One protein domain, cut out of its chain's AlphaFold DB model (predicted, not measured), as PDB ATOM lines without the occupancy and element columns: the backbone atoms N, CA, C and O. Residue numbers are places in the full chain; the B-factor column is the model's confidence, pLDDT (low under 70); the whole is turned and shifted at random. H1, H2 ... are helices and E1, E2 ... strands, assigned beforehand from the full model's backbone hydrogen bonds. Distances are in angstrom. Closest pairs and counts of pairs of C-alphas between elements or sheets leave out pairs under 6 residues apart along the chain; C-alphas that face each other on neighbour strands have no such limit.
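Overview. This is residues 30 to 203 of the 611 residues of an uncharacterized protein of Planctomycetaceae bacterium SCGC AG-212-F19 (UniProt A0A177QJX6). What shape do the parts make? A closed barrel of seven strands, E1 to E7, makes one side of the domain and a small sheet, E8 E9 E10, the other, with H4 packed between them. H2 lies outside the barrel, and H3 also lies between barrel and sheet. What is it built of? The printed part has 174 residues, with six named helices and ten named strands in the order H1 E1 E2 E3 H2 E4 E5 E6 E7 H3 H4 E8 H5 E9 H6 E10, class mixed. The barrel is mixed, the small sheet antiparallel; the whole is compact, with a radius of gyration of the C-alphas of 15.3 A and spans of 43 by 34 by 28 A.

Along the chain. Where does the barrel run? After H1, residues 30 to 35, whose C-alpha 30 is at (159.596, 178.038, 206.100), come E1, 38 to 48, 25.8 A, E2, 53 to 63, 25.1 A, and E3, 70 to 74. H2, 82 to 91, 14.4 A, precedes E4, 97 to 102, E5, 107 to 110, E6, 115 to 121, 19.0 A, and E7, 124 to 130, 17.0 A. E1 bends by 70 degrees at residue 45 and E2 by 77 degrees at residue 60. What follows? H3, 132 to 136, H4, 142 to 153, 16.1 A, E8, 158 to 163, 16.2 A, H5, 168 to 172, E9, 178 to 183, 15.4 A, H6, 192 to 195, and E10, 196 to 199, which ends at C-alpha 199 (151.844, 195.580, 199.901).

Arrangement. How does the barrel close? E1 E2 E3 and E4 E5 E6 E7 are meanders, each strand the antiparallel neighbour of the one before. E3 and E7 are parallel, with N 74 and O 125 at 2.8 A, and E4 and E1 antiparallel, with N 40 and O 100 at 2.9 A. Which helices are on it? H4 is outside the barrel at a height of 9.1 A, along E1 at 1 degree on the local plane; its closest C-alphas to E4 are Pro 142 and Ala 98, 5.2 A. H2 is outside it at 7.0 A, with the C-alphas of Glu 84 and Ala 130 closest to E7, 5.3 A. H1 is on it too, with Ile 33 and Phe 101 the closest C-alphas to E4, 7.7 A. What surrounds the small sheet? E8 and E9 have N 160 and O 181 at 2.8 A, E9 and E10 N 180 and O 198 at 2.8 A; H4 on one face makes two layers, a sheet with a helix on it. H3 is only just at the sheet's level, at a height of 3.6 A, and touches H5, with the C-alphas of Pro 132 and His 172 closest, 5.0 A; H6 is on the sheet, over none of its strands. How are the helix backbones? In H1, H2, H4 and H5 every O i to N i+4 pair is within hydrogen-bond range; H3 has 0 of 1, but 2 of 2 O i to N i+3 pairs, and H6 is too short for an O i to N i+4 pair.

Size, cuts and confidence. How far does it reach? The two C-alphas farthest apart, Asn 50 and Arg 194, are 44.6 A apart. Is anything missing or doubtful? The printed part has no cut and no long link; residues 201 to 203 are under 70 in pLDDT.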
ATOM      1  N   GLY A  30     159.189 178.903 204.994       97.00
ATOM      2  CA  GLY A  30     159.596 178.038 206.100       97.00
ATOM      3  C   GLY A  30     159.313 176.558 205.831       97.00
ATOM      4  O   GLY A  30     160.142 175.717 206.175       97.00
ATOM      5  N   GLN A  31     158.185 176.242 205.188       95.81
ATOM      6  CA  GLN A  31     157.832 174.878 204.806       95.81
ATOM      7  C   GLN A  31     158.765 174.333 203.719       95.81
ATOM      8  O   GLN A  31     159.364 173.278 203.922       95.81
ATOM      9  N   VAL A  32     158.983 175.091 202.636       97.12
ATOM     10  CA  VAL A  32     159.915 174.705 201.555       97.12
ATOM     11  C   VAL A  32     161.314 174.429 202.114       97.12
ATOM     12  O   VAL A  32     161.914 173.387 201.842       97.12
ATOM     13  N   ILE A  33     161.823 175.315 202.980       98.06
ATOM     14  CA  ILE A  33     163.125 175.133 203.637       98.06
ATOM     15  C   ILE A  33     163.133 173.885 204.524       98.06
ATOM     16  O   ILE A  33     164.143 173.179 204.577       98.06
ATOM     17  N   LYS A  34     162.049 173.614 205.258       95.38
ATOM     18  CA  LYS A  34     161.955 172.468 206.171       95.38
ATOM     19  C   LYS A  34     162.006 171.141 205.412       95.38
ATOM     20  O   LYS A  34     162.747 170.258 205.838       95.38
ATOM     21  N   GLU A  35     161.271 171.035 204.312       94.00
ATOM     22  CA  GLU A  35     161.135 169.810 203.512       94.00
ATOM     23  C   GLU A  35     162.329 169.544 202.584       94.00
ATOM     24  O   GLU A  35     162.582 168.402 202.202       94.00
ATOM     25  N   SER A  36     163.120 170.572 202.280       97.38
ATOM     26  CA  SER A  36     164.361 170.418 201.517       97.38
ATOM     27  C   SER A  36     165.437 169.705 202.340       97.38
ATOM     28  O   SER A  36     165.752 170.133 203.454       97.38
ATOM     29  N   THR A  37     166.083 168.672 201.796       97.81
ATOM     30  CA  THR A  37     167.325 168.127 202.383       97.81
ATOM     31  C   THR A  37     168.519 169.007 202.030       97.81
ATOM     32  O   THR A  37     169.445 169.151 202.828       97.81
ATOM     33  N   ASN A  38     168.458 169.642 200.858       98.62
ATOM     34  CA  ASN A  38     169.502 170.473 200.295       98.62
ATOM     35  C   ASN A  38     168.926 171.789 199.768       98.62
ATOM     36  O   ASN A  38     167.859 171.812 199.157       98.62
ATOM     37  N   ILE A  39     169.656 172.880 199.990       98.81
ATOM     38  CA  ILE A  39     169.370 174.196 199.412       98.81
ATOM     39  C   ILE A  39     170.685 174.709 198.857       98.81
ATOM     40  O   ILE A  39     171.653 174.839 199.608       98.81
ATOM     41  N   VAL A  40     170.720 174.971 197.556       98.81
ATOM     42  CA  VAL A  40     171.958 175.261 196.837       98.81
ATOM     43  C   VAL A  40     171.797 176.562 196.061       98.81
ATOM     44  O   VAL A  40     170.868 176.700 195.268       98.81
ATOM     45  N   LEU A  41     172.699 177.517 196.281       98.81
ATOM     46  CA  LEU A  41     172.841 178.666 195.390       98.81
ATOM     47  C   LEU A  41     173.655 178.234 194.179       98.81
ATOM     48  O   LEU A  41     174.743 177.669 194.324       98.81
ATOM     49  N   VAL A  42     173.127 178.509 192.993       98.81
ATOM     50  CA  VAL A  42     173.704 178.058 191.730       98.81
ATOM     51  C   VAL A  42     173.788 179.203 190.725       98.81
ATOM     52  O   VAL A  42     173.018 180.161 190.800       98.81
ATOM     53  N   GLU A  43     174.715 179.102 189.776       98.62
ATOM     54  CA  GLU A  43     174.902 180.069 188.689       98.62
ATOM     55  C   GLU A  43     174.927 179.360 187.339       98.62
ATOM     56  O   GLU A  43     175.607 178.347 187.180       98.62
ATOM     57  N   VAL A  44     174.192 179.891 186.366       98.50
ATOM     58  CA  VAL A  44     174.159 179.386 184.993       98.50
ATOM     59  C   VAL A  44     175.537 179.564 184.361       98.50
ATOM     60  O   VAL A  44     176.079 180.665 184.311       98.50
ATOM     61  N   THR A  45     176.082 178.473 183.837       98.19
ATOM     62  CA  THR A  45     177.383 178.432 183.147       98.19
ATOM     63  C   THR A  45     177.276 178.100 181.670       98.19
ATOM     64  O   THR A  45     178.207 178.373 180.926       98.19
ATOM     65  N   LYS A  46     176.164 177.495 181.242       97.31
ATOM     66  CA  LYS A  46     175.886 177.184 179.839       97.31
ATOM     67  C   LYS A  46     174.382 177.044 179.644       97.31
ATOM     68  O   LYS A  46     173.695 176.477 180.497       97.31
ATOM     69  N   VAL A  47     173.891 177.508 178.499       95.56
ATOM     70  CA  VAL A  47     172.502 177.322 178.066       95.56
ATOM     71  C   VAL A  47     172.492 176.808 176.632       95.56
ATOM     72  O   VAL A  47     173.069 177.433 175.746       95.56
ATOM     73  N   ASP A  48     171.811 175.691 176.394       94.75
ATOM     74  CA  ASP A  48     171.455 175.248 175.046       94.75
ATOM     75  C   ASP A  48     169.965 175.526 174.825       94.75
ATOM     76  O   ASP A  48     169.100 174.779 175.285       94.75
ATOM     77  N   LYS A  49     169.656 176.627 174.130       89.44
ATOM     78  CA  LYS A  49     168.269 177.040 173.862       89.44
ATOM     79  C   LYS A  49     167.565 176.159 172.826       89.44
ATOM     80  O   LYS A  49     166.343 176.172 172.768       89.44
ATOM     81  N   ASN A  50     168.305 175.397 172.018       87.12
ATOM     82  CA  ASN A  50     167.710 174.495 171.029       87.12
ATOM     83  C   ASN A  50     167.278 173.182 171.685       87.12
ATOM     84  O   ASN A  50     166.211 172.650 171.377       87.12
ATOM     85  N   LYS A  51     168.105 172.676 172.604       88.38
ATOM     86  CA  LYS A  51     167.845 171.450 173.366       88.38
ATOM     87  C   LYS A  51     167.110 171.700 174.690       88.38
ATOM     88  O   LYS A  51     166.765 170.742 175.372       88.38
ATOM     89  N   ASN A  52     166.839 172.962 175.037       93.38
ATOM     90  CA  ASN A  52     166.236 173.392 176.302       93.38
ATOM     91  C   ASN A  52     167.016 172.885 177.531       93.38
ATOM     92  O   ASN A  52     166.440 172.332 178.470       93.38
ATOM     93  N   LEU A  53     168.338 173.069 177.527       97.12
ATOM     94  CA  LEU A  53     169.234 172.611 178.594       97.12
ATOM     95  C   LEU A  53     169.876 173.789 179.318       97.12
ATOM     96  O   LEU A  53     170.321 174.750 178.688       97.12
ATOM     97  N   ILE A  54     169.976 173.677 180.640       98.31
ATOM     98  CA  ILE A  54     170.669 174.643 181.492       98.31
ATOM     99  C   ILE A  54     171.699 173.892 182.330       98.31
ATOM    100  O   ILE A  54     171.373 172.913 182.999       98.31
ATOM    101  N   VAL A  55     172.943 174.358 182.310       98.50
ATOM    102  CA  VAL A  55     174.009 173.833 183.166       98.50
ATOM    103  C   VAL A  55     174.377 174.891 184.184       98.50
ATOM    104  O   VAL A  55     174.759 176.010 183.834       98.50
ATOM    105  N   TYR A  56     174.308 174.513 185.448       98.75
ATOM    106  CA  TYR A  56     174.681 175.350 186.567       98.75
ATOM    107  C   TYR A  56     175.995 174.884 187.193       98.75
ATOM    108  O   TYR A  56     176.257 173.683 187.276       98.75
ATOM    109  N   LYS A  57     176.775 175.831 187.717       98.56
ATOM    110  CA  LYS A  57     177.777 175.551 188.752       98.56
ATOM    111  C   LYS A  57     177.189 175.835 190.127       98.56
ATOM    112  O   LYS A  57     176.438 176.800 190.307       98.56
ATOM    113  N   LYS A  58     177.560 175.019 191.103       98.56
ATOM    114  CA  LYS A  58     177.285 175.278 192.513       98.56
ATOM    115  C   LYS A  58     178.119 176.469 192.991       98.56
ATOM    116  O   LYS A  58     179.317 176.534 192.737       98.56
ATOM    117  N   LEU A  59     177.480 177.407 193.686       98.38
ATOM    118  CA  LEU A  59     178.150 178.518 194.363       98.38
ATOM    119  C   LEU A  59     178.239 178.286 195.874       98.38
ATOM    120  O   LEU A  59     179.281 178.531 196.473       98.38
ATOM    121  N   GLU A  60     177.152 177.826 196.498       98.50
ATOM    122  CA  GLU A  60     177.080 177.655 197.954       98.50
ATOM    123  C   GLU A  60     176.070 176.561 198.333       98.50
ATOM    124  O   GLU A  60     174.922 176.581 197.889       98.50
ATOM    125  N   ASP A  61     176.478 175.638 199.208       98.69
ATOM    126  CA  ASP A  61     175.562 174.746 199.930       98.69
ATOM    127  C   ASP A  61     174.997 175.491 201.156       98.69
ATOM    128  O   ASP A  61     175.666 175.596 202.186       98.69
ATOM    129  N   ILE A  62     173.769 176.004 201.056       98.69
ATOM    130  CA  ILE A  62     173.081 176.745 202.133       98.69
ATOM    131  C   ILE A  62     172.515 175.787 203.189       98.69
ATOM    132  O   ILE A  62     172.556 176.065 204.388       98.69
ATOM    133  N   LYS A  63     171.973 174.650 202.743       98.44
ATOM    134  CA  LYS A  63     171.500 173.547 203.592       98.44
ATOM    135  C   LYS A  63     171.956 172.231 202.975       98.44
ATOM    136  O   LYS A  63     171.883 172.077 201.759       98.44
ATOM    137  N   GLY A  64     172.366 171.280 203.810       98.06
ATOM    138  CA  GLY A  64     172.867 169.986 203.347       98.06
ATOM    139  C   GLY A  64     174.203 170.103 202.606       98.06
ATOM    140  O   GLY A  64     174.902 171.109 202.715       98.06
ATOM    141  N   LYS A  65     174.572 169.045 201.880       97.62
ATOM    142  CA  LYS A  65     175.738 169.010 200.986       97.62
ATOM    143  C   LYS A  65     175.342 168.371 199.666       97.62
ATOM    144  O   LYS A  65     174.970 167.198 199.649       97.62
ATOM    145  N   HIS A  66     175.346 169.148 198.585       96.88
ATOM    146  CA  HIS A  66     175.067 168.624 197.256       96.88
ATOM    147  C   HIS A  66     176.318 167.906 196.710       96.88
ATOM    148  O   HIS A  66     177.415 168.472 196.777       96.88
ATOM    149  N   PRO A  67     176.194 166.671 196.187       93.00
ATOM    150  CA  PRO A  67     177.344 165.804 195.911       93.00
ATOM    151  C   PRO A  67     178.191 166.226 194.705       93.00
ATOM    152  O   PRO A  67     179.288 165.702 194.530       93.00
ATOM    153  N   THR A  68     177.701 167.139 193.866       94.69
ATOM    154  CA  THR A  68     178.377 167.554 192.632       94.69
ATOM    155  C   THR A  68     178.618 169.064 192.593       94.69
ATOM    156  O   THR A  68     177.977 169.834 193.310       94.69
ATOM    157  N   GLU A  69     179.576 169.492 191.769       96.75
ATOM    158  CA  GLU A  69     179.824 170.916 191.490       96.75
ATOM    159  C   GLU A  69     179.039 171.421 190.273       96.75
ATOM    160  O   GLU A  69     178.817 172.622 190.132       96.75
ATOM    161  N   VAL A  70     178.597 170.507 189.402       98.06
ATOM    162  CA  VAL A  70     177.849 170.802 188.177       98.06
ATOM    163  C   VAL A  70     176.461 170.198 188.288       98.06
ATOM    164  O   VAL A  70     176.323 168.990 188.461       98.06
ATOM    165  N   ILE A  71     175.439 171.033 188.132       98.44
ATOM    166  CA  ILE A  71     174.036 170.632 188.222       98.44
ATOM    167  C   ILE A  71     173.395 170.891 186.863       98.44
ATOM    168  O   ILE A  71     173.403 172.016 186.363       98.44
ATOM    169  N   LYS A  72     172.868 169.841 186.236       98.25
ATOM    170  CA  LYS A  72     172.343 169.896 184.870       98.25
ATOM    171  C   LYS A  72     170.822 169.800 184.890       98.25
ATOM    172  O   LYS A  72     170.281 168.861 185.466       98.25
ATOM    173  N   HIS A  73     170.134 170.749 184.267       98.19
ATOM    174  CA  HIS A  73     168.677 170.772 184.162       98.19
ATOM    175  C   HIS A  73     168.245 170.602 182.706       98.19
ATOM    176  O   HIS A  73     168.662 171.361 181.829       98.19
ATOM    177  N   ASN A  74     167.390 169.612 182.459       96.62
ATOM    178  CA  ASN A  74     166.715 169.408 181.187       96.62
ATOM    179  C   ASN A  74     165.315 170.007 181.298       96.62
ATOM    180  O   ASN A  74     164.419 169.410 181.892       96.62
ATOM    181  N   ILE A  75     165.139 171.208 180.758       95.31
ATOM    182  CA  ILE A  75     163.858 171.913 180.794       95.31
ATOM    183  C   ILE A  75     162.856 171.260 179.830       95.31
ATOM    184  O   ILE A  75     161.653 171.262 180.084       95.31
ATOM    185  N   GLY A  76     163.343 170.624 178.759       86.94
ATOM    186  CA  GLY A  76     162.498 169.933 177.791       86.94
ATOM    187  C   GLY A  76     161.421 170.850 177.202       86.94
ATOM    188  O   GLY A  76     161.608 172.061 177.090       86.94
ATOM    189  N   LYS A  77     160.288 170.275 176.796       86.25
ATOM    190  CA  LYS A  77     159.068 171.012 176.411       86.25
ATOM    191  C   LYS A  77     157.879 170.540 177.255       86.25
ATOM    192  O   LYS A  77     156.785 170.358 176.734       86.25
ATOM    193  N   ASN A  78     158.156 170.259 178.529       74.69
ATOM    194  CA  ASN A  78     157.184 169.752 179.494       74.69
ATOM    195  C   ASN A  78     156.422 170.917 180.155       74.69
ATOM    196  O   ASN A  78     156.713 172.088 179.895       74.69
ATOM    197  N   GLY A  79     155.467 170.586 181.018       78.62
ATOM    198  CA  GLY A  79     154.536 171.524 181.638       78.62
ATOM    199  C   GLY A  79     153.140 171.431 181.034       78.62
ATOM    200  O   GLY A  79     152.943 170.799 179.996       78.62
ATOM    201  N   PHE A  80     152.174 172.066 181.692       74.94
ATOM    202  CA  PHE A  80     150.775 172.060 181.252       74.94
ATOM    203  C   PHE A  80     150.525 173.074 180.132       74.94
ATOM    204  O   PHE A  80     149.552 172.980 179.396       74.94
ATOM    205  N   HIS A  81     151.435 174.036 179.959       76.88
ATOM    206  CA  HIS A  81     151.346 175.039 178.907       76.88
ATOM    207  C   HIS A  81     152.742 175.408 178.361       76.88
ATOM    208  O   HIS A  81     153.674 175.575 179.152       76.88
ATOM    209  N   PRO A  82     152.922 175.651 177.041       75.94
ATOM    210  CA  PRO A  82     154.228 175.991 176.458       75.94
ATOM    211  C   PRO A  82     154.962 177.152 177.146       75.94
ATOM    212  O   PRO A  82     156.182 177.119 177.299       75.94
ATOM    213  N   ARG A  83     154.203 178.152 177.615       80.56
ATOM    214  CA  ARG A  83     154.697 179.282 178.427       80.56
ATOM    215  C   ARG A  83     155.619 178.853 179.573       80.56
ATOM    216  O   ARG A  83     156.530 179.600 179.912       80.56
ATOM    217  N   GLU A  84     155.385 177.692 180.179       87.19
ATOM    218  CA  GLU A  84     156.108 177.238 181.365       87.19
ATOM    219  C   GLU A  84     157.591 177.023 181.070       87.19
ATOM    220  O   GLU A  84     158.442 177.737 181.603       87.19
ATOM    221  N   TRP A  85     157.908 176.108 180.154       88.12
ATOM    222  CA  TRP A  85     159.290 175.857 179.750       88.12
ATOM    223  C   TRP A  85     159.890 177.059 179.001       88.12
ATOM    224  O   TRP A  85     161.075 177.365 179.162       88.12
ATOM    225  N   GLN A  86     159.076 177.791 178.227       86.69
ATOM    226  CA  GLN A  86     159.519 178.982 177.495       86.69
ATOM    227  C   GLN A  86     159.994 180.089 178.436       86.69
ATOM    228  O   GLN A  86     161.028 180.696 178.177       86.69
ATOM    229  N   ASN A  87     159.285 180.336 179.540       87.69
ATOM    230  CA  ASN A  87     159.680 181.337 180.531       87.69
ATOM    231  C   ASN A  87     161.028 181.000 181.177       87.69
ATOM    232  O   ASN A  87     161.840 181.901 181.391       87.69
ATOM    233  N   VAL A  88     161.281 179.718 181.458       93.94
ATOM    234  CA  VAL A  88     162.549 179.262 182.044       93.94
ATOM    235  C   VAL A  88     163.706 179.447 181.059       93.94
ATOM    236  O   VAL A  88     164.726 180.036 181.414       93.94
ATOM    237  N   ILE A  89     163.543 179.023 179.801       93.06
ATOM    238  CA  ILE A  89     164.587 179.161 178.768       93.06
ATOM    239  C   ILE A  89     164.797 180.616 178.332       93.06
ATOM    240  O   ILE A  89     165.925 181.008 178.027       93.06
ATOM    241  N   ALA A  90     163.747 181.440 178.327       85.69
ATOM    242  CA  ALA A  90     163.866 182.869 178.051       85.69
ATOM    243  C   ALA A  90     164.663 183.601 179.141       85.69
ATOM    244  O   ALA A  90     165.417 184.516 178.825       85.69
ATOM    245  N   TRP A  91     164.519 183.187 180.405       91.94
ATOM    246  CA  TRP A  91     165.295 183.721 181.527       91.94
ATOM    247  C   TRP A  91     166.763 183.267 181.514       91.94
ATOM    248  O   TRP A  91     167.641 184.019 181.946       91.94
ATOM    249  N   ALA A  92     167.029 182.043 181.053       92.19
ATOM    250  CA  ALA A  92     168.330 181.403 181.173       92.19
ATOM    251  C   ALA A  92     169.406 182.079 180.304       92.19
ATOM    252  O   ALA A  92     169.366 182.041 179.070       92.19
ATOM    253  N   GLU A  93     170.414 182.635 180.975       89.75
ATOM    254  CA  GLU A  93     171.615 183.245 180.400       89.75
ATOM    255  C   GLU A  93     172.798 183.012 181.349       89.75
ATOM    256  O   GLU A  93     172.604 182.900 182.561       89.75
ATOM    257  N   GLU A  94     174.020 182.935 180.820       94.88
ATOM    258  CA  GLU A  94     175.225 182.764 181.642       94.88
ATOM    259  C   GLU A  94     175.357 183.871 182.700       94.88
ATOM    260  O   GLU A  94     175.040 185.037 182.463       94.88
ATOM    261  N   GLY A  95     175.794 183.495 183.903       91.50
ATOM    262  CA  GLY A  95     175.917 184.397 185.050       91.50
ATOM    263  C   GLY A  95     174.613 184.653 185.817       91.50
ATOM    264  O   GLY A  95     174.656 185.210 186.918       91.50
ATOM    265  N   LYS A  96     173.444 184.231 185.306       94.56
ATOM    266  CA  LYS A  96     172.193 184.265 186.082       94.56
ATOM    267  C   LYS A  96     172.282 183.301 187.262       94.56
ATOM    268  O   LYS A  96     172.807 182.198 187.130       94.56
ATOM    269  N   LYS A  97     171.734 183.696 188.410       97.75
ATOM    270  CA  LYS A  97     171.732 182.876 189.630       97.75
ATOM    271  C   LYS A  97     170.341 182.364 189.960       97.75
ATOM    272  O   LYS A  97     169.362 183.044 189.674       97.75
ATOM    273  N   ALA A  98     170.271 181.197 190.587       98.50
ATOM    274  CA  ALA A  98     169.038 180.560 191.040       98.50
ATOM    275  C   ALA A  98     169.242 179.896 192.409       98.50
ATOM    276  O   ALA A  98     170.379 179.657 192.824       98.50
ATOM    277  N   ILE A  99     168.147 179.575 193.100       98.69
ATOM    278  CA  ILE A  99     168.182 178.688 194.271       98.69
ATOM    279  C   ILE A  99     167.540 177.362 193.909       98.69
ATOM    280  O   ILE A  99     166.375 177.316 193.522       98.69
ATOM    281  N   PHE A 100     168.305 176.295 194.086       98.75
ATOM    282  CA  PHE A 100     167.894 174.921 193.870       98.75
ATOM    283  C   PHE A 100     167.577 174.259 195.218       98.75
ATOM    284  O   PHE A 100     168.480 173.940 195.997       98.75
ATOM    285  N   PHE A 101     166.288 174.095 195.512       98.75
ATOM    286  CA  PHE A 101     165.783 173.362 196.673       98.75
ATOM    287  C   PHE A 101     165.528 171.917 196.257       98.75
ATOM    288  O   PHE A 101     164.829 171.693 195.277       98.75
ATOM    289  N   HIS A 102     166.047 170.920 196.976       98.06
ATOM    290  CA  HIS A 102     165.707 169.527 196.673       98.06
ATOM    291  C   HIS A 102     165.716 168.623 197.904       98.06
ATOM    292  O   HIS A 102     166.384 168.897 198.903       98.06
ATOM    293  N   ASN A 103     164.988 167.510 197.804       94.00
ATOM    294  CA  ASN A 103     165.005 166.415 198.783       94.00
ATOM    295  C   ASN A 103     165.656 165.126 198.237       94.00
ATOM    296  O   ASN A 103     165.665 164.096 198.904       94.00
ATOM    297  N   GLY A 104     166.181 165.182 197.005       88.69
ATOM    298  CA  GLY A 104     166.810 164.056 196.308       88.69
ATOM    299  C   GLY A 104     165.857 163.278 195.398       88.69
ATOM    300  O   GLY A 104     166.317 162.697 194.422       88.69
ATOM    301  N   GLY A 105     164.549 163.315 195.669       83.44
ATOM    302  CA  GLY A 105     163.513 162.739 194.805       83.44
ATOM    303  C   GLY A 105     162.798 163.772 193.933       83.44
ATOM    304  O   GLY A 105     162.401 163.457 192.821       83.44
ATOM    305  N   ALA A 106     162.675 165.008 194.414       92.06
ATOM    306  CA  ALA A 106     162.099 166.144 193.706       92.06
ATOM    307  C   ALA A 106     162.851 167.428 194.075       92.06
ATOM    308  O   ALA A 106     163.607 167.473 195.059       92.06
ATOM    309  N   SER A 107     162.646 168.467 193.275       97.12
ATOM    310  CA  SER A 107     163.270 169.767 193.473       97.12
ATOM    311  C   SER A 107     162.382 170.913 193.034       97.12
ATOM    312  O   SER A 107     161.688 170.780 192.035       97.12
ATOM    313  N   GLU A 108     162.504 172.039 193.729       98.00
ATOM    314  CA  GLU A 108     161.927 173.325 193.360       98.00
ATOM    315  C   GLU A 108     163.055 174.308 193.069       98.00
ATOM    316  O   GLU A 108     163.916 174.553 193.917       98.00
ATOM    317  N   THR A 109     163.085 174.878 191.866       98.50
ATOM    318  CA  THR A 109     164.124 175.843 191.486       98.50
ATOM    319  C   THR A 109     163.538 177.237 191.367       98.50
ATOM    320  O   THR A 109     162.718 177.497 190.490       98.50
ATOM    321  N   CYS A 110     163.992 178.155 192.219       98.06
ATOM    322  CA  CYS A 110     163.639 179.566 192.139       98.06
ATOM    323  C   CYS A 110     164.621 180.305 191.233       98.06
ATOM    324  O   CYS A 110     165.792 180.482 191.583       98.06
ATOM    325  N   ILE A 111     164.119 180.807 190.110       95.81
ATOM    326  CA  ILE A 111     164.856 181.677 189.176       95.81
ATOM    327  C   ILE A 111     164.462 183.153 189.334       95.81
ATOM    328  O   ILE A 111     164.670 184.000 188.466       95.81
ATOM    329  N   GLY A 112     163.887 183.453 190.494       91.19
ATOM    330  CA  GLY A 112     163.580 184.773 190.995       91.19
ATOM    331  C   GLY A 112     162.090 185.077 190.964       91.19
ATOM    332  O   GLY A 112     161.398 184.924 191.968       91.19
ATOM    333  N   THR A 113     161.582 185.466 189.797       88.44
ATOM    334  CA  THR A 113     160.145 185.722 189.573       88.44
ATOM    335  C   THR A 113     159.456 184.539 188.904       88.44
ATOM    336  O   THR A 113     158.431 184.694 188.242       88.44
ATOM    337  N   TYR A 114     160.062 183.360 188.993       92.75
ATOM    338  CA  TYR A 114     159.502 182.126 188.479       92.75
ATOM    339  C   TYR A 114     160.091 180.944 189.235       92.75
ATOM    340  O   TYR A 114     161.209 181.018 189.758       92.75
ATOM    341  N   TRP A 115     159.316 179.873 189.275       97.38
ATOM    342  CA  TRP A 115     159.676 178.619 189.908       97.38
ATOM    343  C   TRP A 115     159.341 177.481 188.961       97.38
ATOM    344  O   TRP A 115     158.399 177.587 188.170       97.38
ATOM    345  N   TYR A 116     160.110 176.406 189.031       97.06
ATOM    346  CA  TYR A 116     159.817 175.185 188.296       97.06
ATOM    347  C   TYR A 116     160.283 173.958 189.073       97.06
ATOM    348  O   TYR A 116     161.290 174.013 189.790       97.06
ATOM    349  N   GLN A 117     159.568 172.855 188.863       96.56
ATOM    350  CA  GLN A 117     159.832 171.588 189.521       96.56
ATOM    351  C   GLN A 117     160.633 170.655 188.613       96.56
ATOM    352  O   GLN A 117     160.304 170.492 187.432       96.56
ATOM    353  N   CYS A 118     161.651 169.989 189.163       96.31
ATOM    354  CA  CYS A 118     162.396 168.940 188.462       96.31
ATOM    355  C   CYS A 118     162.484 167.628 189.253       96.31
ATOM    356  O   CYS A 118     162.520 167.627 190.485       96.31
ATOM    357  N   TYR A 119     162.644 166.527 188.516       91.25
ATOM    358  CA  TYR A 119     162.910 165.180 189.031       91.25
ATOM    359  C   TYR A 119     164.250 164.642 188.505       91.25
ATOM    360  O   TYR A 119     164.648 164.996 187.389       91.25
ATOM    361  N   PRO A 120     164.949 163.775 189.255       88.75
ATOM    362  CA  PRO A 120     166.199 163.177 188.804       88.75
ATOM    363  C   PRO A 120     165.979 162.244 187.598       88.75
ATOM    364  O   PRO A 120     165.074 161.413 187.579       88.75
ATOM    365  N   GLN A 121     166.843 162.372 186.595       85.19
ATOM    366  CA  GLN A 121     166.877 161.617 185.340       85.19
ATOM    367  C   GLN A 121     168.333 161.232 185.023       85.19
ATOM    368  O   GLN A 121     168.926 161.668 184.038       85.19
ATOM    369  N   GLY A 122     168.947 160.446 185.911       84.06
ATOM    370  CA  GLY A 122     170.380 160.151 185.847       84.06
ATOM    371  C   GLY A 122     171.211 161.354 186.294       84.06
ATOM    372  O   GLY A 122     171.042 161.832 187.412       84.06
ATOM    373  N   GLU A 123     172.105 161.846 185.433       88.44
ATOM    374  CA  GLU A 123     172.903 163.055 185.713       88.44
ATOM    375  C   GLU A 123     172.110 164.366 185.567       88.44
ATOM    376  O   GLU A 123     172.608 165.436 185.924       88.44
ATOM    377  N   TRP A 124     170.898 164.295 185.013       94.31
ATOM    378  CA  TRP A 124     170.058 165.449 184.716       94.31
ATOM    379  C   TRP A 124     168.900 165.575 185.699       94.31
ATOM    380  O   TRP A 124     168.374 164.585 186.194       94.31
ATOM    381  N   TRP A 125     168.451 166.803 185.920       96.31
ATOM    382  CA  TRP A 125     167.186 167.131 186.563       96.31
ATOM    383  C   TRP A 125     166.191 167.545 185.484       96.31
ATOM    384  O   TRP A 125     166.339 168.596 184.865       96.31
ATOM    385  N   GLY A 126     165.203 166.700 185.205       95.00
ATOM    386  CA  GLY A 126     164.201 166.964 184.177       95.00
ATOM    387  C   GLY A 126     163.035 167.770 184.725       95.00
ATOM    388  O   GLY A 126     162.428 167.357 185.713       95.00
ATOM    389  N   MET A 127     162.712 168.903 184.096       95.50
ATOM    390  CA  MET A 127     161.541 169.708 184.448       95.50
ATOM    391  C   MET A 127     160.256 168.919 184.199       95.50
ATOM    392  O   MET A 127     160.082 168.315 183.139       95.50
ATOM    393  N   SER A 128     159.368 168.947 185.189       89.38
ATOM    394  CA  SER A 128     158.007 168.424 185.084       89.38
ATOM    395  C   SER A 128     157.053 169.522 184.622       89.38
ATOM    396  O   SER A 128     156.465 169.406 183.553       89.38
ATOM    397  N   HIS A 129     156.962 170.611 185.389       89.94
ATOM    398  CA  HIS A 129     156.093 171.761 185.139       89.94
ATOM    399  C   HIS A 129     156.623 173.002 185.880       89.94
ATOM    400  O   HIS A 129     157.569 172.918 186.674       89.94
ATOM    401  N   ALA A 130     156.065 174.172 185.577       92.25
ATOM    402  CA  ALA A 130     156.305 175.390 186.343       92.25
ATOM    403  C   ALA A 130     155.512 175.378 187.652       92.25
ATOM    404  O   ALA A 130     154.422 174.826 187.722       92.25
ATOM    405  N   GLU A 131     156.015 176.090 188.657       93.38
ATOM    406  CA  GLU A 131     155.395 176.203 189.982       93.38
ATOM    407  C   GLU A 131     155.020 177.662 190.289       93.38
ATOM    408  O   GLU A 131     155.526 178.276 191.231       93.38
ATOM    409  N   PRO A 132     154.141 178.287 189.483       90.69
ATOM    410  CA  PRO A 132     153.810 179.711 189.608       90.69
ATOM    411  C   PRO A 132     153.217 180.053 190.973       90.69
ATOM    412  O   PRO A 132     153.345 181.168 191.475       90.69
ATOM    413  N   PHE A 133     152.609 179.071 191.615       92.62
ATOM    414  CA  PHE A 133     152.049 179.179 192.940       92.62
ATOM    415  C   PHE A 133     153.096 179.400 194.032       92.62
ATOM    416  O   PHE A 133     152.793 180.080 195.012       92.62
ATOM    417  N   LEU A 134     154.347 178.974 193.837       95.44
ATOM    418  CA  LEU A 134     155.459 179.314 194.730       95.44
ATOM    419  C   LEU A 134     155.864 180.797 194.651       95.44
ATOM    420  O   LEU A 134     156.608 181.275 195.506       95.44
ATOM    421  N   LEU A 135     155.297 181.596 193.738       93.81
ATOM    422  CA  LEU A 135     155.444 183.055 193.791       93.81
ATOM    423  C   LEU A 135     154.760 183.669 195.018       93.81
ATOM    424  O   LEU A 135     155.189 184.728 195.478       93.81
ATOM    425  N   ARG A 136     153.761 182.999 195.616       93.31
ATOM    426  CA  ARG A 136     153.228 183.386 196.938       93.31
ATOM    427  C   ARG A 136     154.184 183.052 198.085       93.31
ATOM    428  O   ARG A 136     154.068 183.611 199.173       93.31
ATOM    429  N   THR A 137     155.104 182.119 197.850       95.06
ATOM    430  CA  THR A 137     156.100 181.654 198.816       95.06
ATOM    431  C   THR A 137     157.301 182.586 198.839       95.06
ATOM    432  O   THR A 137     157.746 182.975 199.918       95.06
ATOM    433  N   TYR A 138     157.805 182.944 197.658       94.88
ATOM    434  CA  TYR A 138     158.823 183.966 197.466       94.88
ATOM    435  C   TYR A 138     158.866 184.400 195.994       94.88
ATOM    436  O   TYR A 138     158.835 183.569 195.086       94.88
ATOM    437  N   CYS A 139     158.991 185.702 195.753       92.81
ATOM    438  CA  CYS A 139     159.162 186.283 194.425       92.81
ATOM    439  C   CYS A 139     160.170 187.434 194.505       92.81
ATOM    440  O   CYS A 139     159.828 188.533 194.941       92.81
ATOM    441  N   GLY A 140     161.419 187.189 194.101       88.75
ATOM    442  CA  GLY A 140     162.495 188.168 194.277       88.75
ATOM    443  C   GLY A 140     163.871 187.680 193.828       88.75
ATOM    444  O   GLY A 140     163.983 186.666 193.158       88.75
ATOM    445  N   ASN A 141     164.942 188.400 194.160       89.88
ATOM    446  CA  ASN A 141     166.294 188.067 193.697       89.88
ATOM    447  C   ASN A 141     166.804 186.765 194.368       89.88
ATOM    448  O   ASN A 141     166.860 186.715 195.597       89.88
ATOM    449  N   PRO A 142     167.265 185.748 193.612       94.44
ATOM    450  CA  PRO A 142     167.791 184.500 194.177       94.44
ATOM    451  C   PRO A 142     168.925 184.655 195.206       94.44
ATOM    452  O   PRO A 142     168.998 183.879 196.152       94.44
ATOM    453  N   GLU A 143     169.776 185.679 195.116       94.12
ATOM    454  CA  GLU A 143     170.804 185.963 196.133       94.12
ATOM    455  C   GLU A 143     170.193 186.479 197.444       94.12
ATOM    456  O   GLU A 143     170.644 186.130 198.537       94.12
ATOM    457  N   LYS A 144     169.114 187.267 197.356       94.25
ATOM    458  CA  LYS A 144     168.344 187.681 198.537       94.25
ATOM    459  C   LYS A 144     167.585 186.499 199.125       94.25
ATOM    460  O   LYS A 144     167.520 186.386 200.347       94.25
ATOM    461  N   LEU A 145     167.090 185.586 198.287       96.81
ATOM    462  CA  LEU A 145     166.539 184.312 198.743       96.81
ATOM    463  C   LEU A 145     167.599 183.467 199.461       96.81
ATOM    464  O   LEU A 145     167.315 182.944 200.532       96.81
ATOM    465  N   ALA A 146     168.834 183.390 198.951       97.94
ATOM    466  CA  ALA A 146     169.927 182.705 199.645       97.94
ATOM    467  C   ALA A 146     170.164 183.281 201.048       97.94
ATOM    468  O   ALA A 146     170.245 182.537 202.029       97.94
ATOM    469  N   ALA A 147     170.256 184.609 201.156       97.31
ATOM    470  CA  ALA A 147     170.425 185.292 202.435       97.31
ATOM    471  C   ALA A 147     169.235 185.040 203.379       97.31
ATOM    472  O   ALA A 147     169.432 184.737 204.557       97.31
ATOM    473  N   ALA A 148     168.013 185.087 202.848       97.69
ATOM    474  CA  ALA A 148     166.785 184.774 203.567       97.69
ATOM    475  C   ALA A 148     166.783 183.334 204.108       97.69
ATOM    476  O   ALA A 148     166.521 183.117 205.292       97.69
ATOM    477  N   CYS A 149     167.141 182.349 203.279       98.56
ATOM    478  CA  CYS A 149     167.266 180.954 203.692       98.56
ATOM    479  C   CYS A 149     168.288 180.793 204.823       98.56
ATOM    480  O   CYS A 149     167.985 180.132 205.815       98.56
ATOM    481  N   LYS A 150     169.458 181.439 204.722       98.62
ATOM    482  CA  LYS A 150     170.481 181.428 205.782       98.62
ATOM    483  C   LYS A 150     169.961 182.012 207.096       98.62
ATOM    484  O   LYS A 150     170.132 181.395 208.144       98.62
ATOM    485  N   ALA A 151     169.281 183.156 207.047       98.25
ATOM    486  CA  ALA A 151     168.704 183.783 208.235       98.25
ATOM    487  C   ALA A 151     167.629 182.898 208.892       98.25
ATOM    488  O   ALA A 151     167.652 182.690 210.107       98.25
ATOM    489  N   ILE A 152     166.729 182.316 208.092       98.50
ATOM    490  CA  ILE A 152     165.672 181.413 208.571       98.50
ATOM    491  C   ILE A 152     166.264 180.141 209.193       98.50
ATOM    492  O   ILE A 152     165.821 179.721 210.263       98.50
ATOM    493  N   LEU A 153     167.278 179.541 208.561       98.31
ATOM    494  CA  LEU A 153     167.998 178.381 209.103       98.31
ATOM    495  C   LEU A 153     168.747 178.725 210.398       98.31
ATOM    496  O   LEU A 153     168.822 177.890 211.295       98.31
ATOM    497  N   GLY A 154     169.218 179.968 210.530       97.81
ATOM    498  CA  GLY A 154     169.750 180.535 211.772       97.81
ATOM    499  C   GLY A 154     168.690 180.850 212.839       97.81
ATOM    500  O   GLY A 154     169.028 181.398 213.884       97.81
ATOM    501  N   GLY A 155     167.415 180.525 212.598       97.00
ATOM    502  CA  GLY A 155     166.317 180.685 213.552       97.00
ATOM    503  C   GLY A 155     165.625 182.050 213.529       97.00
ATOM    504  O   GLY A 155     164.777 182.306 214.387       97.00
ATOM    505  N   GLN A 156     165.954 182.920 212.572       98.00
ATOM    506  CA  GLN A 156     165.363 184.254 212.475       98.00
ATOM    507  C   GLN A 156     163.965 184.218 211.838       98.00
ATOM    508  O   GLN A 156     163.654 183.371 210.997       98.00
ATOM    509  N   GLU A 157     163.122 185.175 212.235       97.44
ATOM    510  CA  GLU A 157     161.929 185.561 211.480       97.44
ATOM    511  C   GLU A 157     162.282 186.775 210.627       97.44
ATOM    512  O   GLU A 157     162.710 187.802 211.148       97.44
ATOM    513  N   ILE A 158     162.113 186.636 209.318       95.69
ATOM    514  CA  ILE A 158     162.429 187.672 208.338       95.69
ATOM    515  C   ILE A 158     161.174 188.066 207.568       95.69
ATOM    516  O   ILE A 158     160.154 187.381 207.639       95.69
ATOM    517  N   VAL A 159     161.256 189.148 206.802       95.31
ATOM    518  CA  VAL A 159     160.205 189.558 205.871       95.31
ATOM    519  C   VAL A 159     160.723 189.381 204.449       95.31
ATOM    520  O   VAL A 159     161.817 189.842 204.134       95.31
ATOM    521  N   VAL A 160     159.955 188.699 203.601       94.00
ATOM    522  CA  VAL A 160     160.323 188.385 202.217       94.00
ATOM    523  C   VAL A 160     159.263 188.870 201.225       94.00
ATOM    524  O   VAL A 160     158.085 188.925 201.588       94.00
ATOM    525  N   PRO A 161     159.658 189.230 199.990       92.81
ATOM    526  CA  PRO A 161     158.717 189.584 198.936       92.81
ATOM    527  C   PRO A 161     158.030 188.336 198.367       92.81
ATOM    528  O   PRO A 161     158.675 187.330 198.068       92.81
ATOM    529  N   CYS A 162     156.719 188.433 198.185       92.06
ATOM    530  CA  CYS A 162     155.832 187.409 197.645       92.06
ATOM    531  C   CYS A 162     154.783 188.062 196.736       92.06
ATOM    532  O   CYS A 162     154.519 189.260 196.823       92.06
ATOM    533  N   MET A 163     154.107 187.268 195.919       90.94
ATOM    534  CA  MET A 163     152.871 187.671 195.255       90.94
ATOM    535  C   MET A 163     151.644 187.339 196.113       90.94
ATOM    536  O   MET A 163     151.638 186.388 196.896       90.94
ATOM    537  N   ALA A 164     150.599 188.156 195.993       89.12
ATOM    538  CA  ALA A 164     149.322 187.948 196.656       89.12
ATOM    539  C   ALA A 164     148.609 186.715 196.102       89.12
ATOM    540  O   ALA A 164     148.353 186.618 194.902       89.12
ATOM    541  N   ASP A 165     148.253 185.803 197.002       82.44
ATOM    542  CA  ASP A 165     147.495 184.604 196.672       82.44
ATOM    543  C   ASP A 165     146.001 184.941 196.577       82.44
ATOM    544  O   ASP A 165     145.276 184.940 197.571       82.44
ATOM    545  N   GLY A 166     145.582 185.346 195.378       76.38
ATOM    546  CA  GLY A 166     144.217 185.761 195.066       76.38
ATOM    547  C   GLY A 166     143.753 185.136 193.758       76.38
ATOM    548  O   GLY A 166     143.361 183.973 193.728       76.38
ATOM    549  N   ASN A 167     143.816 185.900 192.665       73.50
ATOM    550  CA  ASN A 167     143.592 185.334 191.338       73.50
ATOM    551  C   ASN A 167     144.802 184.462 190.953       73.50
ATOM    552  O   ASN A 167     145.902 184.976 190.747       73.50
ATOM    553  N   LYS A 168     144.568 183.152 190.871       77.44
ATOM    554  CA  LYS A 168     145.565 182.126 190.552       77.44
ATOM    555  C   LYS A 168     146.235 182.365 189.201       77.44
ATOM    556  O   LYS A 168     147.451 182.226 189.099       77.44
ATOM    557  N   GLU A 169     145.500 182.859 188.211       72.44
ATOM    558  CA  GLU A 169     146.064 183.162 186.895       72.44
ATOM    559  C   GLU A 169     147.092 184.292 186.955       72.44
ATOM    560  O   GLU A 169     148.120 184.258 186.283       72.44
ATOM    561  N   LEU A 170     146.892 185.276 187.833       76.12
ATOM    562  CA  LEU A 170     147.881 186.337 187.997       76.12
ATOM    563  C   LEU A 170     149.214 185.803 188.545       76.12
ATOM    564  O   LEU A 170     150.246 186.424 188.295       76.12
ATOM    565  N   LEU A 171     149.227 184.662 189.243       85.75
ATOM    566  CA  LEU A 171     150.468 183.973 189.611       85.75
ATOM    567  C   LEU A 171     151.087 183.281 188.388       85.75
ATOM    568  O   LEU A 171     152.271 183.495 188.127       85.75
ATOM    569  N   HIS A 172     150.301 182.559 187.576       82.44
ATOM    570  CA  HIS A 172     150.773 181.978 186.304       82.44
ATOM    571  C   HIS A 172     151.421 183.028 185.391       82.44
ATOM    572  O   HIS A 172     152.462 182.782 184.776       82.44
ATOM    573  N   GLN A 173     150.848 184.230 185.357       76.56
ATOM    574  CA  GLN A 173     151.318 185.341 184.535       76.56
ATOM    575  C   GLN A 173     152.411 186.192 185.190       76.56
ATOM    576  O   GLN A 173     152.969 187.064 184.520       76.56
ATOM    577  N   ARG A 174     152.733 185.961 186.472       83.75
ATOM    578  CA  ARG A 174     153.648 186.796 187.276       83.75
ATOM    579  C   ARG A 174     153.187 188.258 187.406       83.75
ATOM    580  O   ARG A 174     154.005 189.171 187.463       83.75
ATOM    581  N   LYS A 175     151.874 188.488 187.421       78.62
ATOM    582  CA  LYS A 175     151.229 189.813 187.500       78.62
ATOM    583  C   LYS A 175     150.472 190.042 188.810       78.62
ATOM    584  O   LYS A 175     149.843 191.086 188.984       78.62
ATOM    585  N   ALA A 176     150.471 189.070 189.718       81.44
ATOM    586  CA  ALA A 176     149.810 189.216 191.005       81.44
ATOM    587  C   ALA A 176     150.466 190.332 191.832       81.44
ATOM    588  O   ALA A 176     151.659 190.615 191.721       81.44
ATOM    589  N   LYS A 177     149.660 190.987 192.671       83.06
ATOM    590  CA  LYS A 177     150.104 192.132 193.468       83.06
ATOM    591  C   LYS A 177     151.236 191.720 194.409       83.06
ATOM    592  O   LYS A 177     151.083 190.757 195.155       83.06
ATOM    593  N   MET A 178     152.322 192.485 194.432       86.25
ATOM    594  CA  MET A 178     153.433 192.237 195.349       86.25
ATOM    595  C   MET A 178     153.041 192.539 196.800       86.25
ATOM    596  O   MET A 178     152.337 193.515 197.092       86.25
ATOM    597  N   GLN A 179     153.503 191.696 197.716       90.19
ATOM    598  CA  GLN A 179     153.317 191.810 199.156       90.19
ATOM    599  C   GLN A 179     154.555 191.331 199.914       90.19
ATOM    600  O   GLN A 179     155.333 190.516 199.430       90.19
ATOM    601  N   MET A 180     154.699 191.813 201.139       91.50
ATOM    602  CA  MET A 180     155.761 191.455 202.064       91.50
ATOM    603  C   MET A 180     155.192 190.534 203.140       91.50
ATOM    604  O   MET A 180     154.201 190.878 203.791       91.50
ATOM    605  N   MET A 181     155.824 189.376 203.323       94.69
ATOM    606  CA  MET A 181     155.341 188.293 204.180       94.69
ATOM    607  C   MET A 181     156.404 187.874 205.194       94.69
ATOM    608  O   MET A 181     157.583 187.763 204.863       94.69
ATOM    609  N   LYS A 182     155.997 187.604 206.436       97.12
ATOM    610  CA  LYS A 182     156.867 187.026 207.466       97.12
ATOM    611  C   LYS A 182     157.188 185.567 207.142       97.12
ATOM    612  O   LYS A 182     156.283 184.769 206.922       97.12
ATOM    613  N   ALA A 183     158.462 185.194 207.216       96.94
ATOM    614  CA  ALA A 183     158.944 183.838 206.983       96.94
ATOM    615  C   ALA A 183     159.891 183.380 208.103       96.94
ATOM    616  O   ALA A 183     160.790 184.109 208.521       96.94
ATOM    617  N   SER A 184     159.682 182.158 208.600       97.75
ATOM    618  CA  SER A 184     160.550 181.482 209.576       97.75
ATOM    619  C   SER A 184     160.257 179.979 209.604       97.75
ATOM    620  O   SER A 184     159.196 179.547 209.152       97.75
ATOM    621  N   LEU A 185     161.135 179.171 210.212       96.19
ATOM    622  CA  LEU A 185     160.875 177.735 210.424       96.19
ATOM    623  C   LEU A 185     159.668 177.463 211.345       96.19
ATOM    624  O   LEU A 185     159.101 176.373 211.306       96.19
ATOM    625  N   LYS A 186     159.258 178.441 212.167       94.38
ATOM    626  CA  LYS A 186     158.068 178.339 213.032       94.38
ATOM    627  C   LYS A 186     156.766 178.561 212.255       94.38
ATOM    628  O   LYS A 186     155.713 178.109 212.693       94.38
ATOM    629  N   ARG A 187     156.831 179.220 211.095       90.94
ATOM    630  CA  ARG A 187     155.702 179.444 210.180       90.94
ATOM    631  C   ARG A 187     155.689 178.362 209.107       90.94
ATOM    632  O   ARG A 187     155.911 178.638 207.936       90.94
ATOM    633  N   GLY A 188     155.487 177.115 209.527       82.56
ATOM    634  CA  GLY A 188     155.546 175.939 208.651       82.56
ATOM    635  C   GLY A 188     154.291 175.682 207.815       82.56
ATOM    636  O   GLY A 188     154.311 174.775 207.002       82.56
ATOM    637  N   ASN A 189     153.218 176.445 208.022       89.44
ATOM    638  CA  ASN A 189     152.020 176.434 207.188       89.44
ATOM    639  C   ASN A 189     151.801 177.829 206.598       89.44
ATOM    640  O   ASN A 189     152.013 178.833 207.290       89.44
ATOM    641  N   TYR A 190     151.358 177.886 205.344       90.81
ATOM    642  CA  TYR A 190     151.004 179.142 204.696       90.81
ATOM    643  C   TYR A 190     149.763 179.769 205.344       90.81
ATOM    644  O   TYR A 190     148.727 179.118 205.476       90.81
ATOM    645  N   ASP A 191     149.863 181.041 205.734       93.50
ATOM    646  CA  ASP A 191     148.738 181.833 206.229       93.50
ATOM    647  C   ASP A 191     148.908 183.295 205.804       93.50
ATOM    648  O   ASP A 191     149.607 184.082 206.448       93.50
ATOM    649  N   ALA A 192     148.246 183.662 204.702       90.75
ATOM    650  CA  ALA A 192     148.354 184.993 204.117       90.75
ATOM    651  C   ALA A 192     147.972 186.109 205.103       90.75
ATOM    652  O   ALA A 192     148.587 187.166 205.102       90.75
ATOM    653  N   LYS A 193     146.979 185.884 205.970       91.12
ATOM    654  CA  LYS A 193     146.476 186.913 206.888       91.12
ATOM    655  C   LYS A 193     147.405 187.104 208.082       91.12
ATOM    656  O   LYS A 193     147.647 188.234 208.495       91.12
ATOM    657  N   ARG A 194     147.909 186.004 208.648       95.00
ATOM    658  CA  ARG A 194     148.827 186.010 209.797       95.00
ATOM    659  C   ARG A 194     150.213 186.535 209.425       95.00
ATOM    660  O   ARG A 194     150.874 187.148 210.265       95.00
ATOM    661  N   ASP A 195     150.664 186.240 208.209       95.56
ATOM    662  CA  ASP A 195     152.042 186.486 207.780       95.56
ATOM    663  C   ASP A 195     152.201 187.815 207.025       95.56
ATOM    664  O   ASP A 195     153.328 188.286 206.881       95.56
ATOM    665  N   PHE A 196     151.105 188.455 206.602       94.81
ATOM    666  CA  PHE A 196     151.126 189.738 205.895       94.81
ATOM    667  C   PHE A 196     151.767 190.870 206.707       94.81
ATOM    668  O   PHE A 196     151.485 191.062 207.891       94.81
ATOM    669  N   VAL A 197     152.602 191.660 206.028       91.44
ATOM    670  CA  VAL A 197     153.218 192.881 206.562       91.44
ATOM    671  C   VAL A 197     152.710 194.114 205.821       91.44
ATOM    672  O   VAL A 197     152.166 195.024 206.443       91.44
ATOM    673  N   ALA A 198     152.889 194.163 204.499       86.25
ATOM    674  CA  ALA A 198     152.497 195.297 203.666       86.25
ATOM    675  C   ALA A 198     152.419 194.898 202.185       86.25
ATOM    676  O   ALA A 198     153.010 193.905 201.775       86.25
ATOM    677  N   PHE A 199     151.743 195.700 201.360       85.06
ATOM    678  CA  PHE A 199     151.844 195.580 199.901       85.06
ATOM    679  C   PHE A 199     153.102 196.278 199.366       85.06
ATOM    680  O   PHE A 199     153.490 197.330 199.874       85.06
ATOM    681  N   GLY A 200     153.676 195.740 198.290       75.31
ATOM    682  CA  GLY A 200     154.884 196.242 197.630       75.31
ATOM    683  C   GLY A 200     156.057 195.265 197.700       75.31
ATOM    684  O   GLY A 200     155.929 194.161 198.221       75.31
ATOM    685  N   THR A 201     157.191 195.689 197.149       67.75
ATOM    686  CA  THR A 201     158.393 194.868 196.933       67.75
ATOM    687  C   THR A 201     159.522 195.094 197.951       67.75
ATOM    688  O   THR A 201     160.553 194.432 197.860       67.75
ATOM    689  N   GLY A 202     159.360 196.022 198.904       64.25
ATOM    690  CA  GLY A 202     160.450 196.474 199.785       64.25
ATOM    691  C   GLY A 202     161.458 197.405 199.083       64.25
ATOM    692  O   GLY A 202     161.100 198.070 198.111       64.25
ATOM    693  N   ASP A 203     162.702 197.446 199.580       55.50
ATOM    694  CA  ASP A 203     163.815 198.323 199.135       55.50
ATOM    695  C   ASP A 203     164.572 197.810 197.887       55.50
ATOM    696  O   ASP A 203     165.742 198.118 197.659       55.50
TER     697      ASP A 203